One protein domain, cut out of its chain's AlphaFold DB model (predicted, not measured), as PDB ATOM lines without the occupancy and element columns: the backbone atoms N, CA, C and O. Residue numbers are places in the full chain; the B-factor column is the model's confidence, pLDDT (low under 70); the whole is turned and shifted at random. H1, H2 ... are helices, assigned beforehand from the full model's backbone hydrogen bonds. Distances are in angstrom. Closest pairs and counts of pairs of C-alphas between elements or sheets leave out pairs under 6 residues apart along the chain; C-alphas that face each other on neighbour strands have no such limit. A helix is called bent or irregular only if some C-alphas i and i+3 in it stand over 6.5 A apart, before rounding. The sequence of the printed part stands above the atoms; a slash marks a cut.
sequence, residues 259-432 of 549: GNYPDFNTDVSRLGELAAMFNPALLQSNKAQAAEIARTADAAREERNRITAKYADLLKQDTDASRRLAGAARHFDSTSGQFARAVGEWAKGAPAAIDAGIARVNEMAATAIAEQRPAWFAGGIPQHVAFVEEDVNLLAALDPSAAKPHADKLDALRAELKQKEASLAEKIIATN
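What this domain is: This is residues 259 to 432 of the 549 residues of an uncharacterized protein of Phycisphaerae bacterium (UniProt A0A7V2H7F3). A long, slender rod of helices with a bend in its middle: two three-helix bundles follow each other along its length, and the long bent helix H5 runs through both. H1, H3b and H5a make one bundle, rather loose, with H4 at its far end; H5b, H6 and H7 make the other, in better contact, and near the bend H3a packs on H6. The printed part has 174 residues with seven named helices, H1 to H7 in that order, and no named strand; the class is all helix. It is extended, with a radius of gyration of the C-alphas of 24.3 A and spans of 85 by 26 by 18 A.

How they stand to each other: The hub is H5, residues 320 to 370, touching five other helices; by its hydrogen bonds it was assigned as one helix, but it is bent, with C-alphas 348 and 351 7.1 A apart. Its arms, H5a (320 to 348) and H5b (351 to 370), stand at a steep tilt of 46 degrees. H5a, with residues 324 to 336 alone, touches H1, residues 264 to 277, the same way at a shallow tilt of 19 degrees; their closest C-alphas, of Ala 275 and Phe 332, are 4.3 A apart. H3, residues 287 to 310, assigned as one helix by its hydrogen bonds, is bent too, with C-alphas 295 and 298 7.3 A apart; its arms are H3a (287 to 295) and H3b (298 to 310). H3b and H5a only just touch, with 3 pairs of C-alphas within 8 A, by residues 304 to 308 and 329 to 332 alone; the closest C-alphas are those of Arg 304 and Ala 329, 6.9 A. H1, H3b and H5a form an up-and-down bundle, each running against the one before it. H4, residues 312 to 315, touches H5a with its residues 321 to 326 alone, closest at the C-alphas of Leu 315 and Ser 322, 5.0 A. H5b and H6, residues 380 to 398, are a helical hairpin, closest at the C-alphas of Ile 354 and Val 388, 5.8 A. H7, residues 400 to 431, forms a helical hairpin with H6 and completes a second up-and-down bundle; it touches H5b the same way at a shallow tilt of 3 degrees, closest at the C-alphas of Ile 369 and Leu 424, 6.0 A. H3a touches H6, with residues 390 to 398 of H6 alone, closest at the C-alphas of Ala 291 and Leu 394, 5.5 A. H2, residues 282 to 285, only just touches H3a, with 3 pairs of C-alphas within 8 A, and only at the corner, closest at the C-alphas of Leu 282 and Ala 290, 5.3 A. Every O i to N i+4 pair is within hydrogen-bond range in H1, H3a, H3b, H5a, H5b and H6, and 26 of 28 are in H7; H2 and H4 are too short for such a pair.

Where its parts are: H1 begins at C-alpha 264 (233.616, 226.365, 139.516) and is 20.7 A long. H5a measures 42.0 A and H5b 28.8 A; H6 measures 28.2 A. H7, only just irregular with C-alphas 402 and 405 6.9 A apart, measures 46.0 A and ends at C-alpha 431 (173.951, 272.481, 125.243).

The domain as a whole: The C-alphas farthest apart, of Gln 317 and Asn 432, are 85.3 A apart. The printed part has no cut and no long link; H5 to H6 is short and the others are tight. The mean pLDDT of the printed part is 95.8, and no printed residue is under 70.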
ATOM      1  N   GLY A 259     239.178 220.298 140.566       92.31
ATOM      2  CA  GLY A 259     238.786 219.680 141.834       92.31
ATOM      3  C   GLY A 259     239.088 220.548 143.060       92.31
ATOM      4  O   GLY A 259     238.377 220.456 144.058       92.31
ATOM      5  N   ASN A 260     240.060 221.462 142.966       92.06
ATOM      6  CA  ASN A 260     240.361 222.440 144.018       92.06
ATOM      7  C   ASN A 260     239.387 223.633 144.038       92.06
ATOM      8  O   ASN A 260     239.498 224.521 144.882       92.06
ATOM      9  N   TYR A 261     238.416 223.649 143.123       94.00
ATOM     10  CA  TYR A 261     237.455 224.720 142.923       94.00
ATOM     11  C   TYR A 261     236.013 224.176 142.931       94.00
ATOM     12  O   TYR A 261     235.376 224.103 141.876       94.00
ATOM     13  N   PRO A 262     235.454 223.824 144.106       94.50
ATOM     14  CA  PRO A 262     234.156 223.146 144.200       94.50
ATOM     15  C   PRO A 262     233.004 223.927 143.550       94.50
ATOM     16  O   PRO A 262     232.120 223.328 142.940       94.50
ATOM     17  N   ASP A 263     233.044 225.261 143.592       96.75
ATOM     18  CA  ASP A 263     231.986 226.102 143.019       96.75
ATOM     19  C   ASP A 263     232.203 226.457 141.541       96.75
ATOM     20  O   ASP A 263     231.426 227.234 140.994       96.75
ATOM     21  N   PHE A 264     233.241 225.935 140.873       97.50
ATOM     22  CA  PHE A 264     233.616 226.365 139.516       97.50
ATOM     23  C   PHE A 264     232.439 226.344 138.536       97.50
ATOM     24  O   PHE A 264     232.189 227.316 137.826       97.50
ATOM     25  N   ASN A 265     231.681 225.245 138.510       96.81
ATOM     26  CA  ASN A 265     230.529 225.134 137.619       96.81
ATOM     27  C   ASN A 265     229.409 226.111 137.997       96.81
ATOM     28  O   ASN A 265     228.788 226.679 137.101       96.81
ATOM     29  N   THR A 266     229.177 226.324 139.293       98.06
ATOM     30  CA  THR A 266     228.174 227.264 139.804       98.06
ATOM     31  C   THR A 266     228.531 228.698 139.430       98.06
ATOM     32  O   THR A 266     227.695 229.404 138.876       98.06
ATOM     33  N   ASP A 267     229.780 229.112 139.647       98.38
ATOM     34  CA  ASP A 267     230.251 230.463 139.335       98.38
ATOM     35  C   ASP A 267     230.249 230.723 137.810       98.38
ATOM     36  O   ASP A 267     229.846 231.795 137.357       98.38
ATOM     37  N   VAL A 268     230.604 229.731 136.980       98.06
ATOM     38  CA  VAL A 268     230.481 229.853 135.513       98.06
ATOM     39  C   VAL A 268     229.021 230.008 135.078       98.06
ATOM     40  O   VAL A 268     228.724 230.861 134.239       98.06
ATOM     41  N   SER A 269     228.104 229.208 135.629       98.06
ATOM     42  CA  SER A 269     226.669 229.343 135.344       98.06
ATOM     43  C   SER A 269     226.135 230.697 135.805       98.06
ATOM     44  O   SER A 269     225.397 231.346 135.065       98.06
ATOM     45  N   ARG A 270     226.584 231.174 136.970       98.25
ATOM     46  CA  ARG A 270     226.201 232.472 137.526       98.25
ATOM     47  C   ARG A 270     226.566 233.629 136.601       98.25
ATOM     48  O   ARG A 270     225.748 234.523 136.405       98.25
ATOM     49  N   LEU A 271     227.749 233.604 135.982       98.31
ATOM     50  CA  LEU A 271     228.125 234.595 134.965       98.31
ATOM     51  C   LEU A 271     227.162 234.587 133.767       98.31
ATOM     52  O   LEU A 271     226.811 235.651 133.262       98.31
ATOM     53  N   GLY A 272     226.713 233.405 133.336       97.44
ATOM     54  CA  GLY A 272     225.721 233.260 132.266       97.44
ATOM     55  C   GLY A 272     224.346 233.822 132.640       97.44
ATOM     56  O   GLY A 272     223.752 234.557 131.856       97.44
ATOM     57  N   GLU A 273     223.861 233.532 133.850       97.31
ATOM     58  CA  GLU A 273     222.599 234.078 134.373       97.31
ATOM     59  C   GLU A 273     222.629 235.604 134.451       97.31
ATOM     60  O   GLU A 273     221.714 236.272 133.972       97.31
ATOM     61  N   LEU A 274     223.707 236.158 135.013       97.56
ATOM     62  CA  LEU A 274     223.899 237.601 135.104       97.56
ATOM     63  C   LEU A 274     223.947 238.242 133.713       97.56
ATOM     64  O   LEU A 274     223.326 239.276 133.490       97.56
ATOM     65  N   ALA A 275     224.646 237.618 132.759       97.69
ATOM     66  CA  ALA A 275     224.727 238.110 131.388       97.69
ATOM     67  C   ALA A 275     223.352 238.156 130.701       97.69
ATOM     68  O   ALA A 275     223.078 239.112 129.974       97.69
ATOM     69  N   ALA A 276     222.496 237.158 130.946       96.12
ATOM     70  CA  ALA A 276     221.173 237.034 130.334       96.12
ATOM     71  C   ALA A 276     220.174 238.108 130.796       96.12
ATOM     72  O   ALA A 276     219.226 238.414 130.072       96.12
ATOM     73  N   MET A 277     220.389 238.706 131.972       95.88
ATOM     74  CA  MET A 277     219.567 239.819 132.457       95.88
ATOM     75  C   MET A 277     219.720 241.070 131.577       95.88
ATOM     76  O   MET A 277     218.774 241.837 131.428       95.88
ATOM     77  N   PHE A 278     220.890 241.281 130.965       97.44
ATOM     78  CA  PHE A 278     221.196 242.478 130.182       97.44
ATOM     79  C   PHE A 278     220.671 242.380 128.746       97.44
ATOM     80  O   PHE A 278     221.410 242.068 127.812       97.44
ATOM     81  N   ASN A 279     219.385 242.690 128.563       95.62
ATOM     82  CA  ASN A 279     218.725 242.701 127.258       95.62
ATOM     83  C   ASN A 279     218.285 244.123 126.844       95.62
ATOM     84  O   ASN A 279     217.323 244.649 127.410       95.62
ATOM     85  N   PRO A 280     218.919 244.737 125.825       96.06
ATOM     86  CA  PRO A 280     218.554 246.071 125.339       96.06
ATOM     87  C   PRO A 280     217.100 246.212 124.870       96.06
ATOM     88  O   PRO A 280     216.537 247.301 124.958       96.06
ATOM     89  N   ALA A 281     216.463 245.130 124.406       96.12
ATOM     90  CA  ALA A 281     215.084 245.174 123.911       96.12
ATOM     91  C   ALA A 281     214.069 245.590 124.993       96.12
ATOM     92  O   ALA A 281     213.005 246.123 124.673       96.12
ATOM     93  N   LEU A 282     214.412 245.403 126.274       95.00
ATOM     94  CA  LEU A 282     213.559 245.770 127.406       95.00
ATOM     95  C   LEU A 282     213.297 247.277 127.485       95.00
ATOM     96  O   LEU A 282     212.241 247.675 127.959       95.00
ATOM     97  N   LEU A 283     214.190 248.117 126.950       94.38
ATOM     98  CA  LEU A 283     213.981 249.571 126.888       94.38
ATOM     99  C   LEU A 283     212.735 249.961 126.076       94.38
ATOM    100  O   LEU A 283     212.202 251.053 126.254       94.38
ATOM    101  N   GLN A 284     212.263 249.076 125.193       91.00
ATOM    102  CA  GLN A 284     211.048 249.274 124.406       91.00
ATOM    103  C   GLN A 284     209.891 248.403 124.895       91.00
ATOM    104  O   GLN A 284     208.763 248.880 124.963       91.00
ATOM    105  N   SER A 285     210.153 247.133 125.215       93.75
ATOM    106  CA  SER A 285     209.097 246.161 125.518       93.75
ATOM    107  C   SER A 285     208.687 246.112 126.989       93.75
ATOM    108  O   SER A 285     207.568 245.696 127.282       93.75
ATOM    109  N   ASN A 286     209.574 246.493 127.914       95.19
ATOM    110  CA  ASN A 286     209.318 246.454 129.353       95.19
ATOM    111  C   ASN A 286     210.245 247.418 130.115       95.19
ATOM    112  O   ASN A 286     211.244 247.021 130.729       95.19
ATOM    113  N   LYS A 287     209.892 248.704 130.084       94.25
ATOM    114  CA  LYS A 287     210.676 249.791 130.688       94.25
ATOM    115  C   LYS A 287     210.846 249.638 132.201       94.25
ATOM    116  O   LYS A 287     211.908 249.962 132.727       94.25
ATOM    117  N   ALA A 288     209.847 249.087 132.895       92.69
ATOM    118  CA  ALA A 288     209.935 248.807 134.327       92.69
ATOM    119  C   ALA A 288     211.045 247.789 134.633       92.69
ATOM    120  O   ALA A 288     211.885 248.019 135.497       92.69
ATOM    121  N   GLN A 289     211.111 246.695 133.870       94.81
ATOM    122  CA  GLN A 289     212.181 245.712 134.028       94.81
ATOM    123  C   GLN A 289     213.553 246.279 133.630       94.81
ATOM    124  O   GLN A 289     214.543 246.005 134.308       94.81
ATOM    125  N   ALA A 290     213.623 247.091 132.569       96.06
ATOM    126  CA  ALA A 290     214.862 247.760 132.173       96.06
ATOM    127  C   ALA A 290     215.414 248.664 133.291       96.06
ATOM    128  O   ALA A 290     216.618 248.653 133.546       96.06
ATOM    129  N   ALA A 291     214.538 249.388 133.995       92.69
ATOM    130  CA  ALA A 291     214.903 250.197 135.153       92.69
ATOM    131  C   ALA A 291     215.508 249.350 136.287       92.69
ATOM    132  O   ALA A 291     216.564 249.699 136.811       92.69
ATOM    133  N   GLU A 292     214.892 248.216 136.639       93.75
ATOM    134  CA  GLU A 292     215.429 247.334 137.689       93.75
ATOM    135  C   GLU A 292     216.799 246.743 137.324       93.75
ATOM    136  O   GLU A 292     217.711 246.683 138.155       93.75
ATOM    137  N   ILE A 293     216.988 246.348 136.062       95.25
ATOM    138  CA  ILE A 293     218.284 245.848 135.582       95.25
ATOM    139  C   ILE A 293     219.344 246.950 135.647       95.25
ATOM    140  O   ILE A 293     220.461 246.702 136.097       95.25
ATOM    141  N   ALA A 294     219.003 248.177 135.251       93.31
ATOM    142  CA  ALA A 294     219.931 249.299 135.330       93.31
ATOM    143  C   ALA A 294     220.383 249.581 136.773       93.31
ATOM    144  O   ALA A 294     221.573 249.788 137.003       93.31
ATOM    145  N   ARG A 295     219.474 249.498 137.757       91.31
ATOM    146  CA  ARG A 295     219.814 249.680 139.183       91.31
ATOM    147  C   ARG A 295     220.707 248.574 139.746       91.31
ATOM    148  O   ARG A 295     221.494 248.824 140.652       91.31
ATOM    149  N   THR A 296     220.598 247.355 139.222       94.00
ATOM    150  CA  THR A 296     221.378 246.191 139.684       94.00
ATOM    151  C   THR A 296     222.681 245.982 138.904       94.00
ATOM    152  O   THR A 296     223.465 245.092 139.241       94.00
ATOM    153  N   ALA A 297     222.958 246.818 137.896       94.06
ATOM    154  CA  ALA A 297     224.102 246.663 137.003       94.06
ATOM    155  C   ALA A 297     225.458 246.720 137.726       94.06
ATOM    156  O   ALA A 297     226.371 245.971 137.372       94.06
ATOM    157  N   ASP A 298     225.595 247.580 138.738       94.25
ATOM    158  CA  ASP A 298     226.827 247.688 139.530       94.25
ATOM    159  C   ASP A 298     227.064 246.429 140.368       94.25
ATOM    160  O   ASP A 298     228.131 245.826 140.270       94.25
ATOM    161  N   ALA A 299     226.040 245.951 141.082       97.00
ATOM    162  CA  ALA A 299     226.115 244.715 141.860       97.00
ATOM    163  C   ALA A 299     226.444 243.492 140.981       97.00
ATOM    164  O   ALA A 299     227.236 242.629 141.360       97.00
ATOM    165  N   ALA A 300     225.889 243.426 139.768       97.62
ATOM    166  CA  ALA A 300     226.218 242.370 138.812       97.62
ATOM    167  C   ALA A 300     227.690 242.434 138.355       97.62
ATOM    168  O   ALA A 300     228.345 241.397 138.223       97.62
ATOM    169  N   ARG A 301     228.230 243.643 138.135       97.81
ATOM    170  CA  ARG A 301     229.648 243.852 137.790       97.81
ATOM    171  C   ARG A 301     230.576 243.484 138.948       97.81
ATOM    172  O   ARG A 301     231.608 242.857 138.715       97.81
ATOM    173  N   GLU A 302     230.207 243.831 140.176       98.06
ATOM    174  CA  GLU A 302     230.929 243.426 141.386       98.06
ATOM    175  C   GLU A 302     230.985 241.904 141.521       98.06
ATOM    176  O   GLU A 302     232.062 241.347 141.733       98.06
ATOM    177  N   GLU A 303     229.863 241.218 141.299       98.19
ATOM    178  CA  GLU A 303     229.807 239.759 141.358       98.19
ATOM    179  C   GLU A 303     230.667 239.102 140.267       98.19
ATOM    180  O   GLU A 303     231.444 238.184 140.544       98.19
ATOM    181  N   ARG A 304     230.631 239.621 139.032       98.06
ATOM    182  CA  ARG A 304     231.539 239.176 137.963       98.06
ATOM    183  C   ARG A 304     233.010 239.366 138.344       98.06
ATOM    184  O   ARG A 304     233.843 238.499 138.056       98.06
ATOM    185  N   ASN A 305     233.353 240.479 138.993       98.25
ATOM    186  CA  ASN A 305     234.718 240.748 139.445       98.25
ATOM    187  C   ASN A 305     235.136 239.818 140.590       98.25
ATOM    188  O   ASN A 305     236.246 239.286 140.544       98.25
ATOM    189  N   ARG A 306     234.246 239.547 141.557       98.25
ATOM    190  CA  ARG A 306     234.462 238.564 142.632       98.25
ATOM    191  C   ARG A 306     234.790 237.188 142.056       98.25
ATOM    192  O   ARG A 306     235.781 236.579 142.459       98.25
ATOM    193  N   ILE A 307     233.984 236.717 141.101       98.38
ATOM    194  CA  ILE A 307     234.186 235.425 140.433       98.38
ATOM    195  C   ILE A 307     235.545 235.404 139.725       98.38
ATOM    196  O   ILE A 307     236.344 234.505 139.952       98.38
ATOM    197  N   THR A 308     235.854 236.419 138.918       97.44
ATOM    198  CA  THR A 308     237.124 236.466 138.169       97.44
ATOM    199  C   THR A 308     238.339 236.484 139.106       97.44
ATOM    200  O   THR A 308     239.318 235.783 138.859       97.44
ATOM    201  N   ALA A 309     238.268 237.230 140.214       97.25
ATOM    202  CA  ALA A 309     239.335 237.295 141.210       97.25
ATOM    203  C   ALA A 309     239.556 235.953 141.930       97.25
ATOM    204  O   ALA A 309     240.700 235.553 142.135       97.25
ATOM    205  N   LYS A 310     238.479 235.223 142.254       96.69
ATOM    206  CA  LYS A 310     238.539 233.887 142.879       96.69
ATOM    207  C   LYS A 310     239.342 232.877 142.048       96.69
ATOM    208  O   LYS A 310     239.969 231.984 142.611       96.69
ATOM    209  N   TYR A 311     239.336 233.029 140.725       96.56
ATOM    210  CA  TYR A 311     239.974 232.115 139.774       96.56
ATOM    211  C   TYR A 311     241.202 232.716 139.078       96.56
ATOM    212  O   TYR A 311     241.593 232.235 138.016       96.56
ATOM    213  N   ALA A 312     241.813 233.760 139.648       94.25
ATOM    214  CA  ALA A 312     242.902 234.494 139.006       94.25
ATOM    215  C   ALA A 312     244.070 233.589 138.573       94.25
ATOM    216  O   ALA A 312     244.539 233.714 137.446       94.25
ATOM    217  N   ASP A 313     244.496 232.644 139.417       91.88
ATOM    218  CA  ASP A 313     245.601 231.733 139.086       91.88
ATOM    219  C   ASP A 313     245.229 230.745 137.972       91.88
ATOM    220  O   ASP A 313     246.003 230.550 137.037       91.88
ATOM    221  N   LEU A 314     244.012 230.189 138.006       94.62
ATOM    222  CA  LEU A 314     243.499 229.333 136.932       94.62
ATOM    223  C   LEU A 314     243.427 230.092 135.596       94.62
ATOM    224  O   LEU A 314     243.720 229.523 134.548       94.62
ATOM    225  N   LEU A 315     243.044 231.372 135.622       95.31
ATOM    226  CA  LEU A 315     242.926 232.227 134.435       95.31
ATOM    227  C   LEU A 315     244.272 232.607 133.805       95.31
ATOM    228  O   LEU A 315     244.290 233.019 132.647       95.31
ATOM    229  N   LYS A 316     245.388 232.457 134.528       94.19
ATOM    230  CA  LYS A 316     246.738 232.617 133.961       94.19
ATOM    231  C   LYS A 316     247.166 231.416 133.113       94.19
ATOM    232  O   LYS A 316     248.129 231.518 132.361       94.19
ATOM    233  N   GLN A 317     246.470 230.289 133.239       93.56
ATOM    234  CA  GLN A 317     246.793 229.030 132.574       93.56
ATOM    235  C   GLN A 317     245.923 228.835 131.327       93.56
ATOM    236  O   GLN A 317     244.773 229.254 131.312       93.56
ATOM    237  N   ASP A 318     246.428 228.152 130.294       90.69
ATOM    238  CA  ASP A 318     245.635 227.795 129.102       90.69
ATOM    239  C   ASP A 318     245.002 226.401 129.249       90.69
ATOM    240  O   ASP A 318     245.451 225.399 128.686       90.69
ATOM    241  N   THR A 319     243.941 226.324 130.049       93.00
ATOM    242  CA  THR A 319     243.147 225.100 130.270       93.00
ATOM    243  C   THR A 319     241.731 225.229 129.714       93.00
ATOM    244  O   THR A 319     241.217 226.330 129.530       93.00
ATOM    245  N   ASP A 320     241.029 224.116 129.498       94.56
ATOM    246  CA  ASP A 320     239.617 224.163 129.081       94.56
ATOM    247  C   ASP A 320     238.736 224.887 130.109       94.56
ATOM    248  O   ASP A 320     237.859 225.670 129.740       94.56
ATOM    249  N   ALA A 321     239.021 224.696 131.400       95.25
ATOM    250  CA  ALA A 321     238.339 225.381 132.491       95.25
ATOM    251  C   ALA A 321     238.578 226.899 132.455       95.25
ATOM    252  O   ALA A 321     237.618 227.672 132.467       95.25
ATOM    253  N   SER A 322     239.836 227.333 132.321       95.75
ATOM    254  CA  SER A 322     240.177 228.758 132.196       95.75
ATOM    255  C   SER A 322     239.481 229.411 130.993       95.75
ATOM    256  O   SER A 322     238.880 230.476 131.126       95.75
ATOM    257  N   ARG A 323     239.457 228.736 129.831       96.88
ATOM    258  CA  ARG A 323     238.822 229.228 128.602       96.88
ATOM    259  C   ARG A 323     237.312 229.330 128.747       96.88
ATOM    260  O   ARG A 323     236.727 230.311 128.286       96.88
ATOM    261  N   ARG A 324     236.682 228.354 129.406       97.62
ATOM    262  CA  ARG A 324     235.244 228.373 129.704       97.62
ATOM    263  C   ARG A 324     234.884 229.545 130.618       97.62
ATOM    264  O   ARG A 324     233.958 230.287 130.299       97.62
ATOM    265  N   LEU A 325     235.635 229.750 131.700       98.06
ATOM    266  CA  LEU A 325     235.414 230.861 132.626       98.06
ATOM    267  C   LEU A 325     235.647 232.222 131.953       98.06
ATOM    268  O   LEU A 325     234.784 233.097 132.012       98.06
ATOM    269  N   ALA A 326     236.767 232.384 131.245       97.81
ATOM    270  CA  ALA A 326     237.075 233.602 130.497       97.81
ATOM    271  C   ALA A 326     236.053 233.876 129.381       97.81
ATOM    272  O   ALA A 326     235.768 235.027 129.053       97.81
ATOM    273  N   GLY A 327     235.498 232.828 128.768       98.06
ATOM    274  CA  GLY A 327     234.391 232.931 127.817       98.06
ATOM    275  C   GLY A 327     233.124 233.490 128.464       98.06
ATOM    276  O   GLY A 327     232.562 234.455 127.952       98.06
ATOM    277  N   ALA A 328     232.718 232.938 129.610       98.31
ATOM    278  CA  ALA A 328     231.545 233.404 130.350       98.31
ATOM    279  C   ALA A 328     231.700 234.858 130.837       98.31
ATOM    280  O   ALA A 328     230.788 235.663 130.659       98.31
ATOM    281  N   ALA A 329     232.875 235.226 131.360       98.31
ATOM    282  CA  ALA A 329     233.160 236.597 131.787       98.31
ATOM    283  C   ALA A 329     233.116 237.590 130.611       98.31
ATOM    284  O   ALA A 329     232.467 238.629 130.708       98.31
ATOM    285  N   ARG A 330     233.721 237.248 129.463       98.38
ATOM    286  CA  ARG A 330     233.648 238.082 128.249       98.38
ATOM    287  C   ARG A 330     232.225 238.217 127.714       98.38
ATOM    288  O   ARG A 330     231.867 239.278 127.207       98.38
ATOM    289  N   HIS A 331     231.424 237.157 127.802       98.00
ATOM    290  CA  HIS A 331     230.020 237.215 127.410       98.00
ATOM    291  C   HIS A 331     229.243 238.205 128.286       98.00
ATOM    292  O   HIS A 331     228.578 239.081 127.739       98.00
ATOM    293  N   PHE A 332     229.415 238.137 129.612       98.56
ATOM    294  CA  PHE A 332     228.864 239.121 130.546       98.56
ATOM    295  C   PHE A 332     229.308 240.554 130.213       98.56
ATOM    296  O   PHE A 332     228.474 241.457 130.142       98.56
ATOM    297  N   ASP A 333     230.604 240.781 129.981       98.12
ATOM    298  CA  ASP A 333     231.126 242.122 129.681       98.12
ATOM    299  C   ASP A 333     230.515 242.677 128.386       98.12
ATOM    300  O   ASP A 333     230.161 243.853 128.295       98.12
ATOM    301  N   SER A 334     230.346 241.812 127.383       97.94
ATOM    302  CA  SER A 334     229.713 242.173 126.119       97.94
ATOM    303  C   SER A 334     228.238 242.536 126.300       97.94
ATOM    304  O   SER A 334     227.814 243.573 125.792       97.94
ATOM    305  N   THR A 335     227.441 241.708 126.982       97.69
ATOM    306  CA  THR A 335     225.994 241.952 127.120       97.69
ATOM    307  C   THR A 335     225.710 243.146 128.026       97.69
ATOM    308  O   THR A 335     224.955 244.040 127.638       97.69
ATOM    309  N   SER A 336     226.382 243.235 129.177       97.62
ATOM    310  CA  SER A 336     226.267 244.386 130.083       97.62
ATOM    311  C   SER A 336     226.721 245.687 129.415       97.62
ATOM    312  O   SER A 336     226.044 246.707 129.533       97.62
ATOM    313  N   GLY A 337     227.808 245.653 128.637       97.44
ATOM    314  CA  GLY A 337     228.285 246.802 127.870       97.44
ATOM    315  C   GLY A 337     227.311 247.249 126.776       97.44
ATOM    316  O   GLY A 337     227.101 248.450 126.597       97.44
ATOM    317  N   GLN A 338     226.684 246.313 126.057       97.25
ATOM    318  CA  GLN A 338     225.646 246.628 125.066       97.25
ATOM    319  C   GLN A 338     224.411 247.254 125.720       97.25
ATOM    320  O   GLN A 338     223.915 248.272 125.238       97.25
ATOM    321  N   PHE A 339     223.951 246.690 126.837       97.88
ATOM    322  CA  PHE A 339     222.829 247.239 127.592       97.88
ATOM    323  C   PHE A 339     223.132 248.644 128.118       97.88
ATOM    324  O   PHE A 339     222.339 249.555 127.899       97.88
ATOM    325  N   ALA A 340     224.301 248.860 128.725       96.44
ATOM    326  CA  ALA A 340     224.706 250.171 129.227       96.44
ATOM    327  C   ALA A 340     224.769 251.235 128.116       96.44
ATOM    328  O   ALA A 340     224.345 252.371 128.323       96.44
ATOM    329  N   ARG A 341     225.251 250.871 126.917       97.31
ATOM    330  CA  ARG A 341     225.232 251.767 125.748       97.31
ATOM    331  C   ARG A 341     223.809 252.110 125.324       97.31
ATOM    332  O   ARG A 341     223.512 253.288 125.168       97.31
ATOM    333  N   ALA A 342     222.935 251.112 125.206       97.56
ATOM    334  CA  ALA A 342     221.541 251.325 124.824       97.56
ATOM    335  C   ALA A 342     220.789 252.196 125.845       97.56
ATOM    336  O   ALA A 342     220.061 253.105 125.460       97.56
ATOM    337  N   VAL A 343     221.021 251.976 127.144       96.69
ATOM    338  CA  VAL A 343     220.503 252.821 128.230       96.69
ATOM    339  C   VAL A 343     221.002 254.257 128.082       96.69
ATOM    340  O   VAL A 343     220.207 255.191 128.142       96.69
ATOM    341  N   GLY A 344     222.304 254.450 127.853       95.44
ATOM    342  CA  GLY A 344     222.892 255.777 127.677       95.44
ATOM    343  C   GLY A 344     222.391 256.509 126.426       95.44
ATOM    344  O   GLY A 344     222.202 257.722 126.459       95.44
ATOM    345  N   GLU A 345     222.160 255.796 125.323       96.19
ATOM    346  CA  GLU A 345     221.562 256.348 124.101       96.19
ATOM    347  C   GLU A 345     220.092 256.716 124.307       96.19
ATOM    348  O   GLU A 345     219.682 257.823 123.954       96.19
ATOM    349  N   TRP A 346     219.320 255.831 124.941       96.75
ATOM    350  CA  TRP A 346     217.924 256.085 125.281       96.75
ATOM    351  C   TRP A 346     217.789 257.301 126.204       96.75
ATOM    352  O   TRP A 346     217.024 258.215 125.900       96.75
ATOM    353  N   ALA A 347     218.592 257.381 127.272       95.50
ATOM    354  CA  ALA A 347     218.528 258.462 128.257       95.50
ATOM    355  C   ALA A 347     218.813 259.845 127.646       95.50
ATOM    356  O   ALA A 347     218.195 260.830 128.043       95.50
ATOM    357  N   LYS A 348     219.691 259.931 126.636       95.38
ATOM    358  CA  LYS A 348     219.954 261.185 125.905       95.38
ATOM    359  C   LYS A 348     218.739 261.674 125.111       95.38
ATOM    360  O   LYS A 348     218.544 262.880 124.989       95.38
ATOM    361  N   GLY A 349     217.953 260.756 124.545       96.12
ATOM    362  CA  GLY A 349     216.762 261.077 123.751       96.12
ATOM    363  C   GLY A 349     215.473 261.200 124.569       96.12
ATOM    364  O   GLY A 349     214.532 261.860 124.126       96.12
ATOM    365  N   ALA A 350     215.432 260.596 125.759       96.88
ATOM    366  CA  ALA A 350     214.234 260.494 126.584       96.88
ATOM    367  C   ALA A 350     213.591 261.852 126.929       96.88
ATOM    368  O   ALA A 350     212.387 261.974 126.711       96.88
ATOM    369  N   PRO A 351     214.325 262.901 127.360       97.56
ATOM    370  CA  PRO A 351     213.727 264.209 127.656       97.56
ATOM    371  C   PRO A 351     212.892 264.787 126.506       97.56
ATOM    372  O   PRO A 351     211.756 265.220 126.700       97.56
ATOM    373  N   ALA A 352     213.433 264.745 125.284       97.56
ATOM    374  CA  ALA A 352     212.750 265.259 124.100       97.56
ATOM    375  C   ALA A 352     211.547 264.389 123.705       97.56
ATOM    376  O   ALA A 352     210.506 264.917 123.314       97.56
ATOM    377  N   ALA A 353     211.669 263.063 123.827       97.25
ATOM    378  CA  ALA A 353     210.575 262.134 123.553       97.25
ATOM    379  C   ALA A 353     209.412 262.305 124.547       97.25
ATOM    380  O   ALA A 353     208.254 262.338 124.130       97.25
ATOM    381  N   ILE A 354     209.719 262.487 125.836       98.38
ATOM    382  CA  ILE A 354     208.735 262.754 126.889       98.38
ATOM    383  C   ILE A 354     207.997 264.064 126.609       98.38
ATOM    384  O   ILE A 354     206.767 264.087 126.598       98.38
ATOM    385  N   ASP A 355     208.726 265.144 126.314       98.06
ATOM    386  CA  ASP A 355     208.116 266.440 126.002       98.06
ATOM    387  C   ASP A 355     207.220 266.368 124.750       98.06
ATOM    388  O   ASP A 355     206.117 266.921 124.740       98.06
ATOM    389  N   ALA A 356     207.633 265.624 123.718       98.25
ATOM    390  CA  ALA A 356     206.807 265.373 122.538       98.25
ATOM    391  C   ALA A 356     205.552 264.538 122.860       98.25
ATOM    392  O   ALA A 356     204.476 264.796 122.315       98.25
ATOM    393  N   GLY A 357     205.664 263.556 123.758       98.19
ATOM    394  CA  GLY A 357     204.535 262.769 124.248       98.19
ATOM    395  C   GLY A 357     203.515 263.627 124.999       98.19
ATOM    396  O   GLY A 357     202.322 263.565 124.702       98.19
ATOM    397  N   ILE A 358     203.983 264.501 125.896       98.50
ATOM    398  CA  ILE A 358     203.144 265.475 126.613       98.50
ATOM    399  C   ILE A 358     202.429 266.410 125.627       98.50
ATOM    400  O   ILE A 358     201.220 266.624 125.740       98.50
ATOM    401  N   ALA A 359     203.145 266.934 124.627       98.19
ATOM    402  CA  ALA A 359     202.556 267.789 123.598       98.19
ATOM    403  C   ALA A 359     201.446 267.068 122.812       98.19
ATOM    404  O   ALA A 359     200.366 267.627 122.619       98.19
ATOM    405  N   ARG A 360     201.669 265.802 122.436       97.94
ATOM    406  CA  ARG A 360     200.670 264.976 121.742       97.94
ATOM    407  C   ARG A 360     199.418 264.750 122.587       97.94
ATOM    408  O   ARG A 360     198.310 264.867 122.074       97.94
ATOM    409  N   VAL A 361     199.570 264.454 123.879       98.44
ATOM    410  CA  VAL A 361     198.421 264.296 124.787       98.44
ATOM    411  C   VAL A 361     197.596 265.587 124.849       98.44
ATOM    412  O   VAL A 361     196.366 265.542 124.792       98.44
ATOM    413  N   ASN A 362     198.258 266.743 124.902       97.94
ATOM    414  CA  ASN A 362     197.583 268.039 124.877       97.94
ATOM    415  C   ASN A 362     196.826 268.301 123.566       97.94
ATOM    416  O   ASN A 362     195.695 268.789 123.608       97.94
ATOM    417  N   GLU A 363     197.404 267.944 122.420       97.62
ATOM    418  CA  GLU A 363     196.747 268.031 121.110       97.62
ATOM    419  C   GLU A 363     195.513 267.118 121.024       97.62
ATOM    420  O   GLU A 363     194.445 267.538 120.568       97.62
ATOM    421  N   MET A 364     195.619 265.888 121.531       97.44
ATOM    422  CA  MET A 364     194.487 264.962 121.611       97.44
ATOM    423  C   MET A 364     193.364 265.512 122.490       97.44
ATOM    424  O   MET A 364     192.197 265.446 122.104       97.44
ATOM    425  N   ALA A 365     193.698 266.093 123.645       97.44
ATOM    426  CA  ALA A 365     192.718 266.722 124.525       97.44
ATOM    427  C   ALA A 365     192.051 267.938 123.865       97.44
ATOM    428  O   ALA A 365     190.830 268.082 123.934       97.44
ATOM    429  N   ALA A 366     192.822 268.785 123.174       96.31
ATOM    430  CA  ALA A 366     192.285 269.920 122.425       96.31
ATOM    431  C   ALA A 366     191.318 269.466 121.317       96.31
ATOM    432  O   ALA A 366     190.230 270.026 121.176       96.31
ATOM    433  N   THR A 367     191.673 268.404 120.591       96.31
ATOM    434  CA  THR A 367     190.832 267.801 119.546       96.31
ATOM    435  C   THR A 367     189.549 267.213 120.135       96.31
ATOM    436  O   THR A 367     188.457 267.487 119.640       96.31
ATOM    437  N   ALA A 368     189.649 266.477 121.246       95.25
ATOM    438  CA  ALA A 368     188.491 265.922 121.945       95.25
ATOM    439  C   ALA A 368     187.505 267.013 122.393       95.25
ATOM    440  O   ALA A 368     186.290 266.833 122.285       95.25
ATOM    441  N   ILE A 369     188.010 268.162 122.850       94.69
ATOM    442  CA  ILE A 369     187.182 269.320 123.209       94.69
ATOM    443  C   ILE A 369     186.538 269.948 121.970       94.69
ATOM    444  O   ILE A 369     185.331 270.203 121.977       94.69
ATOM    445  N   ALA A 370     187.321 270.201 120.917       93.69
ATOM    446  CA  ALA A 370     186.843 270.834 119.688       93.69
ATOM    447  C   ALA A 370     185.731 270.012 119.018       93.69
ATOM    448  O   ALA A 370     184.717 270.564 118.592       93.69
ATOM    449  N   GLU A 371     185.883 268.687 118.999       93.81
ATOM    450  CA  GLU A 371     184.940 267.749 118.384       93.81
ATOM    451  C   GLU A 371     183.857 267.230 119.347       93.81
ATOM    452  O   GLU A 371     183.039 266.389 118.970       93.81
ATOM    453  N   GLN A 372     183.839 267.701 120.598       92.62
ATOM    454  CA  GLN A 372     182.914 267.260 121.648       92.62
ATOM    455  C   GLN A 372     182.866 265.732 121.841       92.62
ATOM    456  O   GLN A 372     181.790 265.112 121.869       92.62
ATOM    457  N   ARG A 373     184.049 265.124 121.978       92.06
ATOM    458  CA  ARG A 373     184.271 263.680 122.159       92.06
ATOM    459  C   ARG A 373     184.686 263.349 123.603       92.06
ATOM    460  O   ARG A 373     185.861 263.085 123.849       92.06
ATOM    461  N   PRO A 374     183.748 263.303 124.569       91.00
ATOM    462  CA  PRO A 374     184.076 263.014 125.970       91.00
ATOM    463  C   PRO A 374     184.667 261.608 126.165       91.00
ATOM    464  O   PRO A 374     185.532 261.423 127.010       91.00
ATOM    465  N   ALA A 375     184.291 260.634 125.327       90.31
ATOM    466  CA  ALA A 375     184.804 259.263 125.397       90.31
ATOM    467  C   ALA A 375     186.337 259.152 125.243       90.31
ATOM    468  O   ALA A 375     186.928 258.165 125.668       90.31
ATOM    469  N   TRP A 376     187.005 260.156 124.659       94.00
ATOM    470  CA  TRP A 376     188.466 260.157 124.530       94.00
ATOM    471  C   TRP A 376     189.179 260.311 125.881       94.00
ATOM    472  O   TRP A 376     190.275 259.773 126.038       94.00
ATOM    473  N   PHE A 377     188.551 260.984 126.853       93.62
ATOM    474  CA  PHE A 377     189.092 261.175 128.205       93.62
ATOM    475  C   PHE A 377     188.997 259.915 129.076       93.62
ATOM    476  O   PHE A 377     189.835 259.729 129.948       93.62
ATOM    477  N   ALA A 378     188.066 259.005 128.778       88.38
ATOM    478  CA  ALA A 378     187.963 257.702 129.440       88.38
ATOM    479  C   ALA A 378     188.854 256.613 128.801       88.38
ATOM    480  O   ALA A 378     188.934 255.501 129.318       88.38
ATOM    481  N   GLY A 379     189.498 256.906 127.664       86.50
ATOM    482  CA  GLY A 379     190.209 255.912 126.856       86.50
ATOM    483  C   GLY A 379     191.508 256.429 126.245       86.50
ATOM    484  O   GLY A 379     192.540 256.452 126.907       86.50
ATOM    485  N   GLY A 380     191.482 256.801 124.960       91.12
ATOM    486  CA  GLY A 380     192.692 257.090 124.177       91.12
ATOM    487  C   GLY A 380     193.686 258.049 124.848       91.12
ATOM    488  O   GLY A 380     194.885 257.795 124.815       91.12
ATOM    489  N   ILE A 381     193.212 259.111 125.511       96.62
ATOM    490  CA  ILE A 381     194.077 260.067 126.224       96.62
ATOM    491  C   ILE A 381     194.812 259.392 127.405       96.62
ATOM    492  O   ILE A 381     196.045 259.430 127.405       96.62
ATOM    493  N   PRO A 382     194.126 258.737 128.369       96.88
ATOM    494  CA  PRO A 382     194.776 257.946 129.419       96.88
ATOM    495  C   PRO A 382     195.846 256.964 128.929       96.88
ATOM    496  O   PRO A 382     196.904 256.863 129.545       96.88
ATOM    497  N   GLN A 383     195.617 256.278 127.803       95.38
ATOM    498  CA  GLN A 383     196.603 255.347 127.242       95.38
ATOM    499  C   GLN A 383     197.906 256.059 126.847       95.38
ATOM    500  O   GLN A 383     198.996 255.577 127.147       95.38
ATOM    501  N   HIS A 384     197.813 257.227 126.208       96.88
ATOM    502  CA  HIS A 384     198.998 258.010 125.858       96.88
ATOM    503  C   HIS A 384     199.687 258.623 127.081       96.88
ATOM    504  O   HIS A 384     200.913 258.704 127.096       96.88
ATOM    505  N   VAL A 385     198.931 259.005 128.117       98.06
ATOM    506  CA  VAL A 385     199.505 259.430 129.404       98.06
ATOM    507  C   VAL A 385     200.321 258.299 130.033       98.06
ATOM    508  O   VAL A 385     201.431 258.556 130.490       98.06
ATOM    509  N   ALA A 386     199.823 257.058 130.003       96.00
ATOM    510  CA  ALA A 386     200.544 255.901 130.532       96.00
ATOM    511  C   ALA A 386     201.884 255.671 129.810       96.00
ATOM    512  O   ALA A 386     202.897 255.433 130.457       96.00
ATOM    513  N   PHE A 387     201.939 255.831 128.482       94.50
ATOM    514  CA  PHE A 387     203.205 255.713 127.744       94.50
ATOM    515  C   PHE A 387     204.242 256.765 128.158       94.50
ATOM    516  O   PHE A 387     205.420 256.439 128.306       94.50
ATOM    517  N   VAL A 388     203.804 258.012 128.366       97.44
ATOM    518  CA  VAL A 388     204.668 259.097 128.857       97.44
ATOM    519  C   VAL A 388     205.140 258.811 130.282       97.44
ATOM    520  O   VAL A 388     206.307 259.020 130.600       97.44
ATOM    521  N   GLU A 389     204.249 258.313 131.137       96.88
ATOM    522  CA  GLU A 389     204.573 257.926 132.508       96.88
ATOM    523  C   GLU A 389     205.647 256.839 132.565       96.88
ATOM    524  O   GLU A 389     206.591 256.953 133.344       96.88
ATOM    525  N   GLU A 390     205.556 255.812 131.722       95.44
ATOM    526  CA  GLU A 390     206.590 254.780 131.653       95.44
ATOM    527  C   GLU A 390     207.965 255.352 131.271       95.44
ATOM    528  O   GLU A 390     208.977 254.934 131.835       95.44
ATOM    529  N   ASP A 391     208.012 256.315 130.340       96.56
ATOM    530  CA  ASP A 391     209.259 256.985 129.948       96.56
ATOM    531  C   ASP A 391     209.820 257.844 131.085       96.56
ATOM    532  O   ASP A 391     211.015 257.781 131.380       96.56
ATOM    533  N   VAL A 392     208.969 258.606 131.777       97.25
ATOM    534  CA  VAL A 392     209.374 259.393 132.951       97.25
ATOM    535  C   VAL A 392     209.910 258.484 134.057       97.25
ATOM    536  O   VAL A 392     210.948 258.786 134.641       97.25
ATOM    537  N   ASN A 393     209.253 257.353 134.319       94.81
ATOM    538  CA  ASN A 393     209.658 256.410 135.360       94.81
ATOM    539  C   ASN A 393     210.998 255.736 135.046       94.81
ATOM    540  O   ASN A 393     211.838 255.594 135.938       94.81
ATOM    541  N   LEU A 394     211.230 255.350 133.787       95.69
ATOM    542  CA  LEU A 394     212.526 254.822 133.368       95.69
ATOM    543  C   LEU A 394     213.614 255.896 133.468       95.69
ATOM    544  O   LEU A 394     214.677 255.622 134.019       95.69
ATOM    545  N   LEU A 395     213.348 257.128 133.025       96.56
ATOM    546  CA  LEU A 395     214.307 258.222 133.173       96.56
ATOM    547  C   LEU A 395     214.611 258.492 134.652       96.56
ATOM    548  O   LEU A 395     215.773 258.644 135.002       96.56
ATOM    549  N   ALA A 396     213.610 258.459 135.533       95.00
ATOM    550  CA  ALA A 396     213.792 258.650 136.971       95.00
ATOM    551  C   ALA A 396     214.635 257.548 137.621       95.00
ATOM    552  O   ALA A 396     215.358 257.811 138.578       95.00
ATOM    553  N   ALA A 397     214.568 256.318 137.107       92.12
ATOM    554  CA  ALA A 397     215.407 255.222 137.575       92.12
ATOM    555  C   ALA A 397     216.884 255.383 137.186       92.12
ATOM    556  O   ALA A 397     217.749 254.863 137.889       92.12
ATOM    557  N   LEU A 398     217.153 256.067 136.072       92.12
ATOM    558  CA  LEU A 398     218.487 256.238 135.495       92.12
ATOM    559  C   LEU A 398     219.151 257.546 135.936       92.12
ATOM    560  O   LEU A 398     220.328 257.561 136.282       92.12
ATOM    561  N   ASP A 399     218.388 258.635 135.918       93.88
ATOM    562  CA  ASP A 399     218.800 259.981 136.296       93.88
ATOM    563  C   ASP A 399     217.609 260.722 136.940       93.88
ATOM    564  O   ASP A 399     216.825 261.399 136.258       93.88
ATOM    565  N   PRO A 400     217.459 260.621 138.276       93.69
ATOM    566  CA  PRO A 400     216.396 261.305 139.007       93.69
ATOM    567  C   PRO A 400     216.390 262.823 138.792       93.69
ATOM    568  O   PRO A 400     215.331 263.454 138.824       93.69
ATOM    569  N   SER A 401     217.567 263.419 138.575       95.38
ATOM    570  CA  SER A 401     217.711 264.864 138.408       95.38
ATOM    571  C   SER A 401     217.190 265.328 137.049       95.38
ATOM    572  O   SER A 401     216.441 266.304 136.986       95.38
ATOM    573  N   ALA A 402     217.493 264.580 135.984       95.25
ATOM    574  CA  ALA A 402     216.961 264.831 134.650       95.25
ATOM    575  C   ALA A 402     215.458 264.530 134.561       95.25
ATOM    576  O   ALA A 402     214.742 265.223 133.842       95.25
ATOM    577  N   ALA A 403     214.957 263.539 135.303       96.75
ATOM    578  CA  ALA A 403     213.544 263.161 135.273       96.75
ATOM    579  C   ALA A 403     212.616 264.151 135.988       96.75
ATOM    580  O   ALA A 403     211.486 264.361 135.544       96.75
ATOM    581  N   LYS A 404     213.077 264.770 137.086       97.19
ATOM    582  CA  LYS A 404     212.264 265.650 137.940       97.19
ATOM    583  C   LYS A 404     211.436 266.703 137.181       97.19
ATOM    584  O   LYS A 404     210.231 266.754 137.426       97.19
ATOM    585  N   PRO A 405     211.997 267.513 136.259       97.81
ATOM    586  CA  PRO A 405     211.204 268.506 135.531       97.81
ATOM    587  C   PRO A 405     210.105 267.881 134.660       97.81
ATOM    588  O   PRO A 405     209.064 268.500 134.449       97.81
ATOM    589  N   HIS A 406     210.306 266.664 134.154       98.06
ATOM    590  CA  HIS A 406     209.308 265.978 133.336       98.06
ATOM    591  C   HIS A 406     208.219 265.311 134.178       98.06
ATOM    592  O   HIS A 406     207.060 265.319 133.768       98.06
ATOM    593  N   ALA A 407     208.560 264.808 135.367       97.75
ATOM    594  CA  ALA A 407     207.572 264.356 136.343       97.75
ATOM    595  C   ALA A 407     206.621 265.501 136.736       97.75
ATOM    596  O   ALA A 407     205.405 265.338 136.681       97.75
ATOM    597  N   ASP A 408     207.163 266.695 136.997       97.81
ATOM    598  CA  ASP A 408     206.352 267.874 137.327       97.81
ATOM    599  C   ASP A 408     205.431 268.289 136.167       97.81
ATOM    600  O   ASP A 408     204.259 268.614 136.376       97.81
ATOM    601  N   LYS A 409     205.929 268.234 134.923       98.12
ATOM    602  CA  LYS A 409     205.107 268.473 133.724       98.12
ATOM    603  C   LYS A 409     204.000 267.425 133.565       98.12
ATOM    604  O   LYS A 409     202.894 267.782 133.166       98.12
ATOM    605  N   LEU A 410     204.277 266.153 133.852       98.19
ATOM    606  CA  LEU A 410     203.297 265.067 133.764       98.19
ATOM    607  C   LEU A 410     202.180 265.225 134.807       98.19
ATOM    608  O   LEU A 410     201.005 265.049 134.480       98.19
ATOM    609  N   ASP A 411     202.518 265.613 136.035       97.75
ATOM    610  CA  ASP A 411     201.522 265.878 137.078       97.75
ATOM    611  C   ASP A 411     200.663 267.106 136.745       97.75
ATOM    612  O   ASP A 411     199.434 267.064 136.878       97.75
ATOM    613  N   ALA A 412     201.280 268.170 136.220       97.81
ATOM    614  CA  ALA A 412     200.555 269.333 135.713       97.81
ATOM    615  C   ALA A 412     199.610 268.958 134.557       97.81
ATOM    616  O   ALA A 412     198.444 269.358 134.565       97.81
ATOM    617  N   LEU A 413     200.074 268.136 133.609       98.12
ATOM    618  CA  LEU A 413     199.262 267.623 132.504       98.12
ATOM    619  C   LEU A 413     198.041 266.856 133.022       98.12
ATOM    620  O   LEU A 413     196.927 267.102 132.567       98.12
ATOM    621  N   ARG A 414     198.210 265.951 133.991       97.88
ATOM    622  CA  ARG A 414     197.094 265.191 134.585       97.88
ATOM    623  C   ARG A 414     196.053 266.106 135.226       97.88
ATOM    624  O   ARG A 414     194.852 265.908 135.024       97.88
ATOM    625  N   ALA A 415     196.501 267.116 135.970       97.00
ATOM    626  CA  ALA A 415     195.611 268.103 136.569       97.00
ATOM    627  C   ALA A 415     194.847 268.902 135.498       97.00
ATOM    628  O   ALA A 415     193.629 269.069 135.604       97.00
ATOM    629  N   GLU A 416     195.535 269.336 134.441       96.62
ATOM    630  CA  GLU A 416     194.939 270.064 133.319       96.62
ATOM    631  C   GLU A 416     193.925 269.205 132.548       96.62
ATOM    632  O   GLU A 416     192.835 269.677 132.222       96.62
ATOM    633  N   LEU A 417     194.229 267.928 132.300       97.69
ATOM    634  CA  LEU A 417     193.323 266.995 131.627       97.69
ATOM    635  C   LEU A 417     192.019 266.803 132.402       97.69
ATOM    636  O   LEU A 417     190.950 266.836 131.796       97.69
ATOM    637  N   LYS A 418     192.088 266.684 133.733       95.62
ATOM    638  CA  LYS A 418     190.896 266.581 134.586       95.62
ATOM    639  C   LYS A 418     190.026 267.839 134.509       95.62
ATOM    640  O   LYS A 418     188.801 267.747 134.449       95.62
ATOM    641  N   GLN A 419     190.644 269.022 134.486       95.31
ATOM    642  CA  GLN A 419     189.917 270.287 134.316       95.31
ATOM    643  C   GLN A 419     189.272 270.388 132.927       95.31
ATOM    644  O   GLN A 419     188.109 270.777 132.809       95.31
ATOM    645  N   LYS A 420     190.004 269.997 131.879       95.44
ATOM    646  CA  LYS A 420     189.527 269.949 130.491       95.44
ATOM    647  C   LYS A 420     188.345 268.996 130.314       95.44
ATOM    648  O   LYS A 420     187.368 269.367 129.666       95.44
ATOM    649  N   GLU A 421     188.408 267.808 130.911       95.19
ATOM    650  CA  GLU A 421     187.320 266.827 130.903       95.19
ATOM    651  C   GLU A 421     186.057 267.387 131.565       95.19
ATOM    652  O   GLU A 421     184.980 267.365 130.964       95.19
ATOM    653  N   ALA A 422     186.196 267.952 132.770       92.06
ATOM    654  CA  ALA A 422     185.081 268.551 133.499       92.06
ATOM    655  C   ALA A 422     184.447 269.708 132.710       92.06
ATOM    656  O   ALA A 422     183.231 269.740 132.524       92.06
ATOM    657  N   SER A 423     185.270 270.608 132.163       92.31
ATOM    658  CA  SER A 423     184.799 271.733 131.348       92.31
ATOM    659  C   SER A 423     184.078 271.270 130.077       92.31
ATOM    660  O   SER A 423     183.043 271.830 129.701       92.31
ATOM    661  N   LEU A 424     184.573 270.215 129.421       94.69
ATOM    662  CA  LEU A 424     183.907 269.633 128.259       94.69
ATOM    663  C   LEU A 424     182.551 269.022 128.631       94.69
ATOM    664  O   LEU A 424     181.567 269.246 127.921       94.69
ATOM    665  N   ALA A 425     182.491 268.272 129.732       93.06
ATOM    666  CA  ALA A 425     181.250 267.687 130.223       93.06
ATOM    667  C   ALA A 425     180.212 268.777 130.525       93.06
ATOM    668  O   ALA A 425     179.091 268.703 130.021       93.06
ATOM    669  N   GLU A 426     180.596 269.828 131.253       91.75
ATOM    670  CA  GLU A 426     179.732 270.979 131.539       91.75
ATOM    671  C   GLU A 426     179.220 271.648 130.258       91.75
ATOM    672  O   GLU A 426     178.019 271.903 130.133       91.75
ATOM    673  N   LYS A 427     180.097 271.873 129.270       92.62
ATOM    674  CA  LYS A 427     179.724 272.468 127.979       92.62
ATOM    675  C   LYS A 427     178.701 271.614 127.228       92.62
ATOM    676  O   LYS A 427     177.706 272.151 126.744       92.62
ATOM    677  N   ILE A 428     178.912 270.298 127.156       93.75
ATOM    678  CA  ILE A 428     177.971 269.369 126.514       93.75
ATOM    679  C   ILE A 428     176.612 269.434 127.224       93.75
ATOM    680  O   ILE A 428     175.594 269.689 126.578       93.75
ATOM    681  N   ILE A 429     176.596 269.312 128.553       93.56
ATOM    682  CA  ILE A 429     175.373 269.334 129.374       93.56
ATOM    683  C   ILE A 429     174.602 270.649 129.202       93.56
ATOM    684  O   ILE A 429     173.378 270.649 129.019       93.56
ATOM    685  N   ALA A 430     175.311 271.778 129.206       91.56
ATOM    686  CA  ALA A 430     174.727 273.095 128.987       91.56
ATOM    687  C   ALA A 430     174.054 273.212 127.610       91.56
ATOM    688  O   ALA A 430     173.045 273.905 127.485       91.56
ATOM    689  N   THR A 431     174.538 272.489 126.596       92.69
ATOM    690  CA  THR A 431     173.951 272.481 125.243       92.69
ATOM    691  C   THR A 431     172.912 271.388 125.000       92.69
ATOM    692  O   THR A 431     172.134 271.511 124.056       92.69
ATOM    693  N   ASN A 432     172.826 270.361 125.852       94.00
ATOM    694  CA  ASN A 432     171.892 269.257 125.632       94.00
ATOM    695  C   ASN A 432     170.430 269.750 125.599       94.00
ATOM    696  O   ASN A 432     169.999 270.461 126.521       94.00
TER     697      ASN A 432